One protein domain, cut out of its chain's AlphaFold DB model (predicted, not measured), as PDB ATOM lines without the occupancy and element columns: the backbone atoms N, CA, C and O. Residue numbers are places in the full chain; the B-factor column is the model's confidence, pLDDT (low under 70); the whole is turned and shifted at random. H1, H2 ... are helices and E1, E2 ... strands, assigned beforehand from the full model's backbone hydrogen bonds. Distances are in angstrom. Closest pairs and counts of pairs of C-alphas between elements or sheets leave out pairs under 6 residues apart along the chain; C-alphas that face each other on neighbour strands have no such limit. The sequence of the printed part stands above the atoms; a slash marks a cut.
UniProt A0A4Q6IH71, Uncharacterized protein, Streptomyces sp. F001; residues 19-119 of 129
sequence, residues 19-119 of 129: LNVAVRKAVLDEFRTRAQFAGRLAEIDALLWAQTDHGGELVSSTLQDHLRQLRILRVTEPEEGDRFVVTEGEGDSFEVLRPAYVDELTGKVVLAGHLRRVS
ATOM      1  N   LEU A  19     -70.467  -5.114 -17.672       92.75
ATOM      2  CA  LEU A  19     -69.198  -5.710 -18.100       92.75
ATOM      3  C   LEU A  19     -68.001  -5.020 -17.431       92.75
ATOM      4  O   LEU A  19     -67.146  -5.694 -16.865       92.75
ATOM      5  N   ASN A  20     -67.958  -3.685 -17.428       93.50
ATOM      6  CA  ASN A  20     -66.873  -2.931 -16.794       93.50
ATOM      7  C   ASN A  20     -66.756  -3.219 -15.289       93.50
ATOM      8  O   ASN A  20     -65.647  -3.331 -14.764       93.50
ATOM      9  N   VAL A  21     -67.885  -3.362 -14.589       95.75
ATOM     10  CA  VAL A  21     -67.901  -3.740 -13.168       95.75
ATOM     11  C   VAL A  21     -67.370  -5.160 -12.973       95.75
ATOM     12  O   VAL A  21     -66.528  -5.373 -12.099       95.75
ATOM     13  N   ALA A  22     -67.806  -6.115 -13.798       95.50
ATOM     14  CA  ALA A  22     -67.345  -7.500 -13.730       95.50
ATOM     15  C   ALA A  22     -65.836  -7.615 -14.001       95.50
ATOM     16  O   ALA A  22     -65.126  -8.252 -13.225       95.50
ATOM     17  N   VAL A  23     -65.331  -6.937 -15.037       96.56
ATOM     18  CA  VAL A  23     -63.900  -6.910 -15.376       96.56
ATOM     19  C   VAL A  23     -63.089  -6.283 -14.248       96.56
ATOM     20  O   VAL A  23     -62.106  -6.868 -13.805       96.56
ATOM     21  N   ARG A  24     -63.517  -5.127 -13.719       97.50
ATOM     22  CA  ARG A  24     -62.832  -4.489 -12.585       97.50
ATOM     23  C   ARG A  24     -62.760  -5.424 -11.382       97.50
ATOM     24  O   ARG A  24     -61.704  -5.528 -10.767       97.50
ATOM     25  N   LYS A  25     -63.866  -6.093 -11.048       97.31
ATOM     26  CA  LYS A  25     -63.906  -7.051  -9.943       97.31
ATOM     27  C   LYS A  25     -62.934  -8.207 -10.182       97.31
ATOM     28  O   LYS A  25     -62.115  -8.469  -9.312       97.31
ATOM     29  N   ALA A  26     -62.987  -8.839 -11.353       97.62
ATOM     30  CA  ALA A  26     -62.116  -9.961 -11.697       97.62
ATOM     31  C   ALA A  26     -60.631  -9.584 -11.600       97.62
ATOM     32  O   ALA A  26     -59.849 -10.310 -11.000       97.62
ATOM     33  N   VAL A  27     -60.258  -8.405 -12.108       97.06
ATOM     34  CA  VAL A  27     -58.885  -7.893 -12.011       97.06
ATOM     35  C   VAL A  27     -58.472  -7.694 -10.550       97.06
ATOM     36  O   VAL A  27     -57.410  -8.156 -10.147       97.06
ATOM     37  N   LEU A  28     -59.303  -7.040  -9.732       97.06
ATOM     38  CA  LEU A  28     -58.997  -6.823  -8.313       97.06
ATOM     39  C   LEU A  28     -58.892  -8.133  -7.521       97.06
ATOM     40  O   LEU A  28     -58.042  -8.242  -6.635       97.06
ATOM     41  N   ASP A  29     -59.739  -9.113  -7.829       97.50
ATOM     42  CA  ASP A  29     -59.707 -10.429  -7.195       97.50
ATOM     43  C   ASP A  29     -58.443 -11.213  -7.593       97.50
ATOM     44  O   ASP A  29     -57.817 -11.831  -6.729       97.50
ATOM     45  N   GLU A  30     -57.993 -11.108  -8.847       95.25
ATOM     46  CA  GLU A  30     -56.726 -11.697  -9.301       95.25
ATOM     47  C   GLU A  30     -55.520 -11.054  -8.598       95.25
ATOM     48  O   GLU A  30     -54.677 -11.753  -8.039       95.25
ATOM     49  N   PHE A  31     -55.468  -9.718  -8.513       92.94
ATOM     50  CA  PHE A  31     -54.406  -9.026  -7.770       92.94
ATOM     51  C   PHE A  31     -54.385  -9.412  -6.287       92.94
ATOM     52  O   PHE A  31     -53.308  -9.571  -5.709       92.94
ATOM     53  N   ARG A  32     -55.559  -9.588  -5.664       94.06
ATOM     54  CA  ARG A  32     -55.656 -10.050  -4.273       94.06
ATOM     55  C   ARG A  32     -55.119 -11.474  -4.127       94.06
ATOM     56  O   ARG A  32     -54.351 -11.730  -3.203       94.06
ATOM     57  N   THR A  33     -55.495 -12.367  -5.038       94.69
ATOM     58  CA  THR A  33     -55.033 -13.762  -5.052       94.69
ATOM     59  C   THR A  33     -53.518 -13.832  -5.220       94.69
ATOM     60  O   THR A  33     -52.841 -14.475  -4.417       94.69
ATOM     61  N   ARG A  34     -52.961 -13.080  -6.179       92.75
ATOM     62  CA  ARG A  34     -51.509 -12.973  -6.371       92.75
ATOM     63  C   ARG A  34     -50.806 -12.466  -5.113       92.75
ATOM     64  O   ARG A  34     -49.815 -13.060  -4.705       92.75
ATOM     65  N   ALA A  35     -51.307 -11.397  -4.490       91.94
ATOM     66  CA  ALA A  35     -50.698 -10.828  -3.287       91.94
ATOM     67  C   ALA A  35     -50.689 -11.821  -2.111       91.94
ATOM     68  O   ALA A  35     -49.689 -11.932  -1.406       91.94
ATOM     69  N   GLN A  36     -51.773 -12.580  -1.925       94.69
ATOM     70  CA  GLN A  36     -51.841 -13.623  -0.898       94.69
ATOM     71  C   GLN A  36     -50.847 -14.755  -1.171       94.69
ATOM     72  O   GLN A  36     -50.147 -15.179  -0.254       94.69
ATOM     73  N   PHE A  37     -50.750 -15.221  -2.419       94.25
ATOM     74  CA  PHE A  37     -49.806 -16.274  -2.792       94.25
ATOM     75  C   PHE A  37     -48.349 -15.827  -2.609       94.25
ATOM     76  O   PHE A  37     -47.560 -16.543  -1.999       94.25
ATOM     77  N   ALA A  38     -48.022 -14.611  -3.056       95.75
ATOM     78  CA  ALA A  38     -46.714 -13.993  -2.864       95.75
ATOM     79  C   ALA A  38     -46.337 -13.893  -1.378       95.75
ATOM     80  O   ALA A  38     -45.241 -14.295  -0.997       95.75
ATOM     81  N   GLY A  39     -47.264 -13.420  -0.537       96.62
ATOM     82  CA  GLY A  39     -47.065 -13.335   0.910       96.62
ATOM     83  C   GLY A  39     -46.782 -14.693   1.545       96.62
ATOM     84  O   GLY A  39     -45.814 -14.837   2.283       96.62
ATOM     85  N   ARG A  40     -47.567 -15.721   1.201       97.31
ATOM     86  CA  ARG A  40     -47.352 -17.084   1.710       97.31
ATOM     87  C   ARG A  40     -46.020 -17.680   1.272       97.31
ATOM     88  O   ARG A  40     -45.359 -18.326   2.077       97.31
ATOM     89  N   LEU A  41     -45.623 -17.470   0.019       97.00
ATOM     90  CA  LEU A  41     -44.339 -17.961  -0.476       97.00
ATOM     91  C   LEU A  41     -43.169 -17.284   0.248       97.00
ATOM     92  O   LEU A  41     -42.248 -17.972   0.681       97.00
ATOM     93  N   ALA A  42     -43.240 -15.962   0.426       97.94
ATOM     94  CA  ALA A  42     -42.256 -15.202   1.190       97.94
ATOM     95  C   ALA A  42     -42.182 -15.673   2.653       97.94
ATOM     96  O   ALA A  42     -41.088 -15.862   3.171       97.94
ATOM     97  N   GLU A  43     -43.322 -15.930   3.306       97.69
ATOM     98  CA  GLU A  43     -43.365 -16.495   4.665       97.69
ATOM     99  C   GLU A  43     -42.645 -17.850   4.748       97.69
ATOM    100  O   GLU A  43     -41.858 -18.069   5.667       97.69
ATOM    101  N   ILE A  44     -42.899 -18.755   3.799       96.75
ATOM    102  CA  ILE A  44     -42.273 -20.086   3.765       96.75
ATOM    103  C   ILE A  44     -40.759 -19.966   3.575       96.75
ATOM    104  O   ILE A  44     -40.000 -20.565   4.334       96.75
ATOM    105  N   ASP A  45     -40.321 -19.176   2.595       96.94
ATOM    106  CA  ASP A  45     -38.901 -18.961   2.312       96.94
ATOM    107  C   ASP A  45     -38.185 -18.302   3.505       96.94
ATOM    108  O   ASP A  45     -37.104 -18.740   3.888       96.94
ATOM    109  N   ALA A  46     -38.826 -17.340   4.180       96.50
ATOM    110  CA  ALA A  46     -38.282 -16.687   5.372       96.50
ATOM    111  C   ALA A  46     -38.160 -17.638   6.573       96.50
ATOM    112  O   ALA A  46     -37.248 -17.503   7.391       96.50
ATOM    113  N   LEU A  47     -39.094 -18.584   6.716       95.00
ATOM    114  CA  LEU A  47     -39.038 -19.608   7.761       95.00
ATOM    115  C   LEU A  47     -37.928 -20.623   7.493       95.00
ATOM    116  O   LEU A  47     -37.248 -21.024   8.435       95.00
ATOM    117  N   LEU A  48     -37.735 -21.011   6.232       94.75
ATOM    118  CA  LEU A  48     -36.648 -21.900   5.836       94.75
ATOM    119  C   LEU A  48     -35.295 -21.219   5.999       94.75
ATOM    120  O   LEU A  48     -34.387 -21.846   6.527       94.75
ATOM    121  N   TRP A  49     -35.187 -19.930   5.662       93.69
ATOM    122  CA  TRP A  49     -33.976 -19.136   5.880       93.69
ATOM    123  C   TRP A  49     -33.478 -19.184   7.328       93.69
ATOM    124  O   TRP A  49     -32.281 -19.200   7.578       93.69
ATOM    125  N   ALA A  50     -34.391 -19.232   8.297       88.44
ATOM    126  CA  ALA A  50     -34.035 -19.291   9.712       88.44
ATOM    127  C   ALA A  50     -33.531 -20.679  10.174       88.44
ATOM    128  O   ALA A  50     -33.208 -20.838  11.353       88.44
ATOM    129  N   GLN A  51     -33.506 -21.691   9.300       91.56
ATOM    130  CA  GLN A  51     -32.991 -23.030   9.605       91.56
ATOM    131  C   GLN A  51     -31.517 -23.169   9.218       91.56
ATOM    132  O   GLN A  51     -31.056 -22.548   8.267       91.56
ATOM    133  N   THR A  52     -30.781 -24.033   9.922       87.25
ATOM    134  CA  THR A  52     -29.327 -24.207   9.754       87.25
ATOM    135  C   THR A  52     -28.903 -24.539   8.318       87.25
ATOM    136  O   THR A  52     -27.858 -24.083   7.867       87.25
ATOM    137  N   ASP A  53     -29.700 -25.319   7.585       88.88
ATOM    138  CA  ASP A  53     -29.434 -25.723   6.197       88.88
ATOM    139  C   ASP A  53     -30.262 -24.939   5.167       88.88
ATOM    140  O   ASP A  53     -30.245 -25.265   3.980       88.88
ATOM    141  N   HIS A  54     -31.009 -23.926   5.612       85.44
ATOM    142  CA  HIS A  54     -31.922 -23.143   4.783       85.44
ATOM    143  C   HIS A  54     -32.966 -23.999   4.028       85.44
ATOM    144  O   HIS A  54     -33.422 -23.631   2.944       85.44
ATOM    145  N   GLY A  55     -33.332 -25.168   4.575       85.00
ATOM    146  CA  GLY A  55     -34.225 -26.136   3.930       85.00
ATOM    147  C   GLY A  55     -33.544 -27.071   2.924       85.00
ATOM    148  O   GLY A  55     -34.225 -27.851   2.254       85.00
ATOM    149  N   GLY A  56     -32.219 -26.994   2.793       92.44
ATOM    150  CA  GLY A  56     -31.427 -27.759   1.838       92.44
ATOM    151  C   GLY A  56     -31.452 -27.182   0.416       92.44
ATOM    152  O   GLY A  56     -32.314 -26.388   0.031       92.44
ATOM    153  N   GLU A  57     -30.487 -27.602  -0.403       93.00
ATOM    154  CA  GLU A  57     -30.249 -27.053  -1.750       93.00
ATOM    155  C   GLU A  57     -31.455 -27.213  -2.694       93.00
ATOM    156  O   GLU A  57     -31.819 -26.292  -3.426       93.00
ATOM    157  N   LEU A  58     -32.131 -28.367  -2.657       94.06
ATOM    158  CA  LEU A  58     -33.271 -28.635  -3.538       94.06
ATOM    159  C   LEU A  58     -34.463 -27.712  -3.246       94.06
ATOM    160  O   LEU A  58     -35.102 -27.204  -4.168       94.06
ATOM    161  N   VAL A  59     -34.782 -27.499  -1.967       94.19
ATOM    162  CA  VAL A  59     -35.926 -26.666  -1.575       94.19
ATOM    163  C   VAL A  59     -35.601 -25.194  -1.808       94.19
ATOM    164  O   VAL A  59     -36.413 -24.483  -2.401       94.19
ATOM    165  N   SER A  60     -34.408 -24.748  -1.411       92.31
ATOM    166  CA  SER A  60     -33.972 -23.357  -1.579       92.31
ATOM    167  C   SER A  60     -33.901 -22.933  -3.051       92.31
ATOM    168  O   SER A  60     -34.412 -21.865  -3.394       92.31
ATOM    169  N   SER A  61     -33.367 -23.778  -3.940       94.12
ATOM    170  CA  SER A  61     -33.353 -23.519  -5.391       94.12
ATOM    171  C   SER A  61     -34.762 -23.475  -5.986       94.12
ATOM    172  O   SER A  61     -35.103 -22.541  -6.714       94.12
ATOM    173  N   THR A  62     -35.626 -24.421  -5.603       96.06
ATOM    174  CA  THR A  62     -37.022 -24.445  -6.060       96.06
ATOM    175  C   THR A  62     -37.766 -23.180  -5.630       96.06
ATOM    176  O   THR A  62     -38.463 -22.568  -6.440       96.06
ATOM    177  N   LEU A  63     -37.622 -22.748  -4.376       95.44
ATOM    178  CA  LEU A  63     -38.255 -21.521  -3.889       95.44
ATOM    179  C   LEU A  63     -37.708 -20.279  -4.582       95.44
ATOM    180  O   LEU A  63     -38.491 -19.410  -4.961       95.44
ATOM    181  N   GLN A  64     -36.397 -20.214  -4.812       95.12
ATOM    182  CA  GLN A  64     -35.786 -19.114  -5.550       95.12
ATOM    183  C   GLN A  64     -36.366 -18.991  -6.967       95.12
ATOM    184  O   GLN A  64     -36.654 -17.879  -7.421       95.12
ATOM    185  N   ASP A  65     -36.602 -20.111  -7.651       96.75
ATOM    186  CA  ASP A  65     -37.240 -20.106  -8.967       96.75
ATOM    187  C   ASP A  65     -38.695 -19.620  -8.906       96.75
ATOM    188  O   ASP A  65     -39.108 -18.821  -9.752       96.75
ATOM    189  N   HIS A  66     -39.463 -20.018  -7.888       96.31
ATOM    190  CA  HIS A  66     -40.837 -19.534  -7.706       96.31
ATOM    191  C   HIS A  66     -40.885 -18.034  -7.379       96.31
ATOM    192  O   HIS A  66     -41.702 -17.307  -7.948       96.31
ATOM    193  N   LEU A  67     -39.988 -17.544  -6.517       96.81
ATOM    194  CA  LEU A  67     -39.845 -16.115  -6.226       96.81
ATOM    195  C   LEU A  67     -39.546 -15.332  -7.511       96.81
ATOM    196  O   LEU A  67     -40.229 -14.350  -7.810       96.81
ATOM    197  N   ARG A  68     -38.609 -15.822  -8.335       96.31
ATOM    198  CA  ARG A  68     -38.275 -15.221  -9.634       96.31
ATOM    199  C   ARG A  68     -39.477 -15.196 -10.582       96.31
ATOM    200  O   ARG A  68     -39.741 -14.165 -11.197       96.31
ATOM    201  N   GLN A  69     -40.220 -16.298 -10.696       94.69
ATOM    202  CA  GLN A  69     -41.412 -16.379 -11.552       94.69
ATOM    203  C   GLN A  69     -42.498 -15.382 -11.129       94.69
ATOM    204  O   GLN A  69     -43.156 -14.786 -11.981       94.69
ATOM    205  N   LEU A  70     -42.656 -15.156  -9.824       94.00
ATOM    206  CA  LEU A  70     -43.608 -14.187  -9.286       94.00
ATOM    207  C   LEU A  70     -43.094 -12.746  -9.280       94.00
ATOM    208  O   LEU A  70     -43.873 -11.856  -8.929       94.00
ATOM    209  N   ARG A  71     -41.839 -12.508  -9.686       96.56
ATOM    210  CA  ARG A  71     -41.170 -11.198  -9.611       96.56
ATOM    211  C   ARG A  71     -41.092 -10.685  -8.170       96.56
ATOM    212  O   ARG A  71     -41.388  -9.527  -7.893       96.56
ATOM    213  N   ILE A  72     -40.751 -11.581  -7.249       97.50
ATOM    214  CA  ILE A  72     -40.498 -11.267  -5.845       97.50
ATOM    215  C   ILE A  72     -38.989 -11.293  -5.633       97.50
ATOM    216  O   ILE A  72     -38.343 -12.327  -5.803       97.50
ATOM    217  N   LEU A  73     -38.435 -10.149  -5.249       96.88
ATOM    218  CA  LEU A  73     -37.033  -9.999  -4.900       96.88
ATOM    219  C   LEU A  73     -36.841 -10.315  -3.417       96.88
ATOM    220  O   LEU A  73     -37.488  -9.699  -2.570       96.88
ATOM    221  N   ARG A  74     -35.930 -11.244  -3.119       97.19
ATOM    222  CA  ARG A  74     -35.391 -11.449  -1.773       97.19
ATOM    223  C   ARG A  74     -34.274 -10.433  -1.545       97.19
ATOM    224  O   ARG A  74     -33.358 -10.360  -2.358       97.19
ATOM    225  N   VAL A  75     -34.363  -9.685  -0.457       96.81
ATOM    226  CA  VAL A  75     -33.402  -8.656  -0.060       96.81
ATOM    227  C   VAL A  75     -32.701  -9.099   1.214       96.81
ATOM    228  O   VAL A  75     -33.358  -9.466   2.195       96.81
ATOM    229  N   THR A  76     -31.375  -9.039   1.198       95.31
ATOM    230  CA  THR A  76     -30.503  -9.449   2.309       95.31
ATOM    231  C   THR A  76     -29.586  -8.331   2.787       95.31
ATOM    232  O   THR A  76     -28.864  -8.512   3.759       95.31
ATOM    233  N   GLU A  77     -29.633  -7.173   2.140       93.81
ATOM    234  CA  GLU A  77     -28.780  -6.023   2.408       93.81
ATOM    235  C   GLU A  77     -29.446  -5.139   3.480       93.81
ATOM    236  O   GLU A  77     -30.484  -4.522   3.215       93.81
ATOM    237  N   PRO A  78     -28.903  -5.074   4.709       86.62
ATOM    238  CA  PRO A  78     -29.534  -4.355   5.816       86.62
ATOM    239  C   PRO A  78     -29.564  -2.830   5.626       86.62
ATOM    240  O   PRO A  78     -30.326  -2.144   6.310       86.62
ATOM    241  N   GLU A  79     -28.755  -2.279   4.716       85.44
ATOM    242  CA  GLU A  79     -28.712  -0.852   4.389       85.44
ATOM    243  C   GLU A  79     -30.002  -0.361   3.716       85.44
ATOM    244  O   GLU A  79     -30.313   0.832   3.764       85.44
ATOM    245  N   GLU A  80     -30.804  -1.265   3.148       82.06
ATOM    246  CA  GLU A  80     -32.137  -0.974   2.609       82.06
ATOM    247  C   GLU A  80     -33.194  -0.913   3.727       82.06
ATOM    248  O   GLU A  80     -34.207  -1.616   3.724       82.06
ATOM    249  N   GLY A  81     -32.929  -0.083   4.740       74.12
ATOM    250  CA  GLY A  81     -33.595  -0.135   6.043       74.12
ATOM    251  C   GLY A  81     -35.114   0.082   6.043       74.12
ATOM    252  O   GLY A  81     -35.771  -0.305   7.004       74.12
ATOM    253  N   ASP A  82     -35.708   0.643   4.986       89.25
ATOM    254  CA  ASP A  82     -37.165   0.789   4.852       89.25
ATOM    255  C   ASP A  82     -37.892  -0.544   4.583       89.25
ATOM    256  O   ASP A  82     -39.118  -0.623   4.705       89.25
ATOM    257  N   ARG A  83     -37.143  -1.607   4.264       94.81
ATOM    258  CA  ARG A  83     -37.656  -2.962   3.994       94.81
ATOM    259  C   ARG A  83     -37.583  -3.886   5.209       94.81
ATOM    260  O   ARG A  83     -38.102  -5.004   5.162       94.81
ATOM    261  N   PHE A  84     -36.968  -3.423   6.293       96.69
ATOM    262  CA  PHE A  84     -36.653  -4.232   7.460       96.69
ATOM    263  C   PHE A  84     -37.214  -3.649   8.759       96.69
ATOM    264  O   PHE A  84     -37.411  -2.447   8.911       96.69
ATOM    265  N   VAL A  85     -37.421  -4.528   9.735       95.75
ATOM    266  CA  VAL A  85     -37.740  -4.179  11.119       95.75
ATOM    267  C   VAL A  85     -36.619  -4.686  12.017       95.75
ATOM    268  O   VAL A  85     -36.221  -5.847  11.941       95.75
ATOM    269  N   VAL A  86     -36.109  -3.821  12.891       94.69
ATOM    270  CA  VAL A  86     -35.135  -4.217  13.916       94.69
ATOM    271  C   VAL A  86     -35.890  -4.859  15.073       94.69
ATOM    272  O   VAL A  86     -36.715  -4.199  15.704       94.69
ATOM    273  N   THR A  87     -35.631  -6.135  15.347       94.00
ATOM    274  CA  THR A  87     -36.395  -6.903  16.342       94.00
ATOM    275  C   THR A  87     -35.680  -7.049  17.678       94.00
ATOM    276  O   THR A  87     -36.342  -7.162  18.705       94.00
ATOM    277  N   GLU A  88     -34.346  -7.051  17.688       90.88
ATOM    278  CA  GLU A  88     -33.556  -7.300  18.900       90.88
ATOM    279  C   GLU A  88     -32.101  -6.817  18.782       90.88
ATOM    280  O   GLU A  88     -31.645  -6.415  17.709       90.88
ATOM    281  N   GLY A  89     -31.371  -6.893  19.898       91.75
ATOM    282  CA  GLY A  89     -29.933  -6.644  19.983       91.75
ATOM    283  C   GLY A  89     -29.536  -5.200  20.305       91.75
ATOM    284  O   GLY A  89     -30.359  -4.286  20.334       91.75
ATOM    285  N   GLU A  90     -28.235  -5.005  20.512       88.44
ATOM    286  CA  GLU A  90     -27.600  -3.713  20.783       88.44
ATOM    287  C   GLU A  90     -26.332  -3.557  19.931       88.44
ATOM    288  O   GLU A  90     -25.641  -4.533  19.622       88.44
ATOM    289  N   GLY A  91     -26.024  -2.318  19.551       90.69
ATOM    290  CA  GLY A  91     -24.892  -1.982  18.691       90.69
ATOM    291  C   GLY A  91     -25.280  -1.132  17.484       90.69
ATOM    292  O   GLY A  91     -26.437  -0.716  17.330       90.69
ATOM    293  N   ASP A  92     -24.270  -0.892  16.651       88.75
ATOM    294  CA  ASP A  92     -24.317   0.044  15.522       88.75
ATOM    295  C   ASP A  92     -24.361  -0.664  14.157       88.75
ATOM    296  O   ASP A  92     -24.557  -0.012  13.134       88.75
ATOM    297  N   SER A  93     -24.188  -1.988  14.133       91.19
ATOM    298  CA  SER A  93     -24.235  -2.813  12.923       91.19
ATOM    299  C   SER A  93     -25.482  -3.694  12.913       91.19
ATOM    300  O   SER A  93     -26.071  -3.966  13.962       91.19
ATOM    301  N   PHE A  94     -25.881  -4.153  11.727       92.94
ATOM    302  CA  PHE A  94     -27.055  -5.002  11.540       92.94
ATOM    303  C   PHE A  94     -26.673  -6.380  11.011       92.94
ATOM    304  O   PHE A  94     -25.826  -6.513  10.135       92.94
ATOM    305  N   GLU A  95     -27.344  -7.393  11.541       92.94
ATOM    306  CA  GLU A  95     -27.317  -8.770  11.069       92.94
ATOM    307  C   GLU A  95     -28.720  -9.148  10.593       92.94
ATOM    308  O   GLU A  95     -29.713  -8.870  11.275       92.94
ATOM    309  N   VAL A  96     -28.813  -9.783   9.426       94.69
ATOM    310  CA  VAL A  96     -30.093 -10.203   8.851       94.69
ATOM    311  C   VAL A  96     -30.527 -11.525   9.469       94.69
ATOM    312  O   VAL A  96     -29.952 -12.572   9.193       94.69
ATOM    313  N   LEU A  97     -31.583 -11.483  10.283       93.88
ATOM    314  CA  LEU A  97     -32.219 -12.683  10.830       93.88
ATOM    315  C   LEU A  97     -33.192 -13.308   9.831       93.88
ATOM    316  O   LEU A  97     -33.338 -14.528   9.767       93.88
ATOM    317  N   ARG A  98     -33.907 -12.460   9.081       95.56
ATOM    318  CA  ARG A  98     -34.802 -12.872   7.998       95.56
ATOM    319  C   ARG A  98     -34.718 -11.877   6.848       95.56
ATOM    320  O   ARG A  98     -34.757 -10.673   7.117       95.56
ATOM    321  N   PRO A  99     -34.662 -12.346   5.596       97.06
ATOM    322  CA  PRO A  99     -34.676 -11.467   4.438       97.06
ATOM    323  C   PRO A  99     -36.005 -10.718   4.322       97.06
ATOM    324  O   PRO A  99     -37.043 -11.169   4.815       97.06
ATOM    325  N   ALA A 100     -35.968  -9.578   3.637       98.00
ATOM    326  CA  ALA A 100     -37.166  -8.882   3.194       98.00
ATOM    327  C   ALA A 100     -37.568  -9.356   1.791       98.00
ATOM    328  O   ALA A 100     -36.740  -9.847   1.024       98.00
ATOM    329  N   TYR A 101     -38.841  -9.193   1.443       98.19
ATOM    330  CA  TYR A 101     -39.383  -9.593   0.148       98.19
ATOM    331  C   TYR A 101     -40.127  -8.430  -0.483       98.19
ATOM    332  O   TYR A 101     -41.049  -7.878   0.123       98.19
ATOM    333  N   VAL A 102     -39.754  -8.075  -1.707       97.38
ATOM    334  CA  VAL A 102     -40.318  -6.944  -2.450       97.38
ATOM    335  C   VAL A 102     -40.935  -7.442  -3.748       97.38
ATOM    336  O   VAL A 102     -40.318  -8.199  -4.487       97.38
ATOM    337  N   ASP A 103     -42.156  -7.006  -4.045       96.25
ATOM    338  CA  ASP A 103     -42.772  -7.228  -5.351       96.25
ATOM    339  C   ASP A 103     -42.160  -6.251  -6.353       96.25
ATOM    340  O   ASP A 103     -42.445  -5.053  -6.311       96.25
ATOM    341  N   GLU A 104     -41.341  -6.748  -7.275       95.31
ATOM    342  CA  GLU A 104     -40.637  -5.925  -8.259       95.31
ATOM    343  C   GLU A 104     -41.595  -5.177  -9.194       95.31
ATOM    344  O   GLU A 104     -41.231  -4.142  -9.748       95.31
ATOM    345  N   LEU A 105     -42.825  -5.673  -9.379       92.00
ATOM    346  CA  LEU A 105     -43.807  -5.008 -10.237       92.00
ATOM    347  C   LEU A 105     -44.345  -3.723  -9.608       92.00
ATOM    348  O   LEU A 105     -44.739  -2.802 -10.323       92.00
ATOM    349  N   THR A 106     -44.412  -3.671  -8.277       91.38
ATOM    350  CA  THR A 106     -45.032  -2.557  -7.546       91.38
ATOM    351  C   THR A 106     -44.052  -1.785  -6.668       91.38
ATOM    352  O   THR A 106     -44.401  -0.707  -6.189       91.38
ATOM    353  N   GLY A 107     -42.856  -2.329  -6.435       93.25
ATOM    354  CA  GLY A 107     -41.870  -1.824  -5.481       93.25
ATOM    355  C   GLY A 107     -42.299  -1.961  -4.019       93.25
ATOM    356  O   GLY A 107     -41.644  -1.415  -3.137       93.25
ATOM    357  N   LYS A 108     -43.416  -2.644  -3.736       94.19
ATOM    358  CA  LYS A 108     -43.953  -2.764  -2.378       94.19
ATOM    359  C   LYS A 108     -43.339  -3.945  -1.650       94.19
ATOM    360  O   LYS A 108     -43.182  -5.023  -2.218       94.19
ATOM    361  N   VAL A 109     -43.092  -3.750  -0.359       96.81
ATOM    362  CA  VAL A 109     -42.731  -4.833   0.555       96.81
ATOM    363  C   VAL A 109     -43.912  -5.802   0.671       96.81
ATOM    364  O   VAL A 109     -45.011  -5.419   1.071       96.81
ATOM    365  N   VAL A 110     -43.670  -7.052   0.289       97.12
ATOM    366  CA  VAL A 110     -44.572  -8.196   0.465       97.12
ATOM    367  C   VAL A 110     -44.458  -8.724   1.891       97.12
ATOM    368  O   VAL A 110     -45.472  -8.976   2.538       97.12
ATOM    369  N   LEU A 111     -43.224  -8.851   2.383       97.94
ATOM    370  CA  LEU A 111     -42.902  -9.258   3.746       97.94
ATOM    371  C   LEU A 111     -41.659  -8.496   4.211       97.94
ATOM    372  O   LEU A 111     -40.634  -8.514   3.530       97.94
ATOM    373  N   ALA A 112     -41.760  -7.817   5.351       97.44
ATOM    374  CA  ALA A 112     -40.629  -7.098   5.923       97.44
ATOM    375  C   ALA A 112     -39.598  -8.083   6.488       97.44
ATOM    376  O   ALA A 112     -39.962  -9.069   7.133       97.44
ATOM    377  N   GLY A 113     -38.319  -7.795   6.260       97.25
ATOM    378  CA  GLY A 113     -37.223  -8.572   6.829       97.25
ATOM    379  C   GLY A 113     -36.988  -8.223   8.292       97.25
ATOM    380  O   GLY A 113     -37.452  -7.192   8.784       97.25
ATOM    381  N   HIS A 114     -36.254  -9.073   9.001       96.81
ATOM    382  CA  HIS A 114     -35.918  -8.861  10.406       96.81
ATOM    383  C   HIS A 114     -34.414  -8.684  10.568       96.81
ATOM    384  O   HIS A 114     -33.634  -9.500  10.073       96.81
ATOM    385  N   LEU A 115     -34.028  -7.653  11.311       95.56
ATOM    386  CA  LEU A 115     -32.640  -7.368  11.647       95.56
ATOM    387  C   LEU A 115     -32.413  -7.491  13.151       95.56
ATOM    388  O   LEU A 115     -33.257  -7.094  13.960       95.56
ATOM    389  N   ARG A 116     -31.220  -7.952  13.513       94.75
ATOM    390  CA  ARG A 116     -30.662  -7.843  14.858       94.75
ATOM    391  C   ARG A 116     -29.542  -6.817  14.864       94.75
ATOM    392  O   ARG A 116     -28.698  -6.812  13.971       94.75
ATOM    393  N   ARG A 117     -29.507  -5.963  15.885       94.44
ATOM    394  CA  ARG A 117     -28.345  -5.110  16.147       94.44
ATOM    395  C   ARG A 117     -27.222  -5.933  16.753       94.44
ATOM    396  O   ARG A 117     -27.435  -6.675  17.714       94.44
ATOM    397  N   VAL A 118     -26.026  -5.758  16.213       93.50
ATOM    398  CA  VAL A 118     -24.811  -6.404  16.694       93.50
ATOM    399  C   VAL A 118     -23.700  -5.377  16.867       93.50
ATOM    400  O   VAL A 118     -23.627  -4.355  16.181       93.50
ATOM    401  N   SER A 119     -22.810  -5.648  17.817       89.38
ATOM    402  CA  SER A 119     -21.580  -4.875  17.962       89.38
ATOM    403  C   SER A 119     -20.671  -5.123  16.757       89.38
ATOM    404  O   SER A 119     -20.444  -6.277  16.404       89.38
TER     405      SER A 119
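This is residues 19 to 119 of the 129 residues of an uncharacterized protein of Streptomyces sp. F001 (UniProt A0A4Q6IH71). A long helix, H1, sticks out as an arm with residues 19 to 33, while its later part covers one face of a small sheet, E1 E4 E5, and pairs with H2 in a helical hairpin. A second, strongly twisted sheet, E2 E6 E3, continues from the first, as E3 runs on into E4 and E5 into E6. The printed part has 101 residues, in the order H1 H2 E1 E2 E3 E4 E5 E6, class mixed; E1-E4-E5 is antiparallel, E2-E6-E3 mixed. It is loose, radius of gyration of the C-alphas 16.0 A, and flat, spanning 60 by 31 by 16 A.

H1, residues 19 to 49, begins with C-alpha 19 at (-69.198, -5.710, -18.100) and is 44.7 A long. H2 is residues 56 to 70, 21.4 A. E1 is 72 to 75, E2 84 to 89, E3 93 to 98, E4 100 to 103 and E5 108 to 111. E6, 113 to 118, is 16.0 A long and ends with C-alpha 118 at (-24.811, -6.404, 16.694).

H1 is on the sheet E1 E4 E5, two layers, a helix over one face, at a height over the sheet of 8.4 A; the C-alphas of Gly 39 and Val 110 in E5 are 5.7 A apart, its closest to E5. H1, with residues 38 to 45 alone, touches H2, closest C-alphas Asp 45 and Leu 63, 6.7 A, at a shallow tilt of 23 degrees, opposite ways. H2 is on the same face. Within hydrogen-bond range are N 73 and O 102 of E1 and E4, 2.8 A; N 103 and O 108 of the hairpin E4 and E5, 2.9 A; N 87 and O 115 of the parallel E2 and E6, 2.9 A; and N 95 and O 116 of E3 and E6, 2.8 A. In H1 and H2 every O i to N i+4 pair is within range. H2 and E6 are apart.

The C-alphas of Leu 19 and Ser 119, the two farthest apart, are 59.7 A apart. The printed part has no cut and no long link. No printed residue is under 70 in pLDDT.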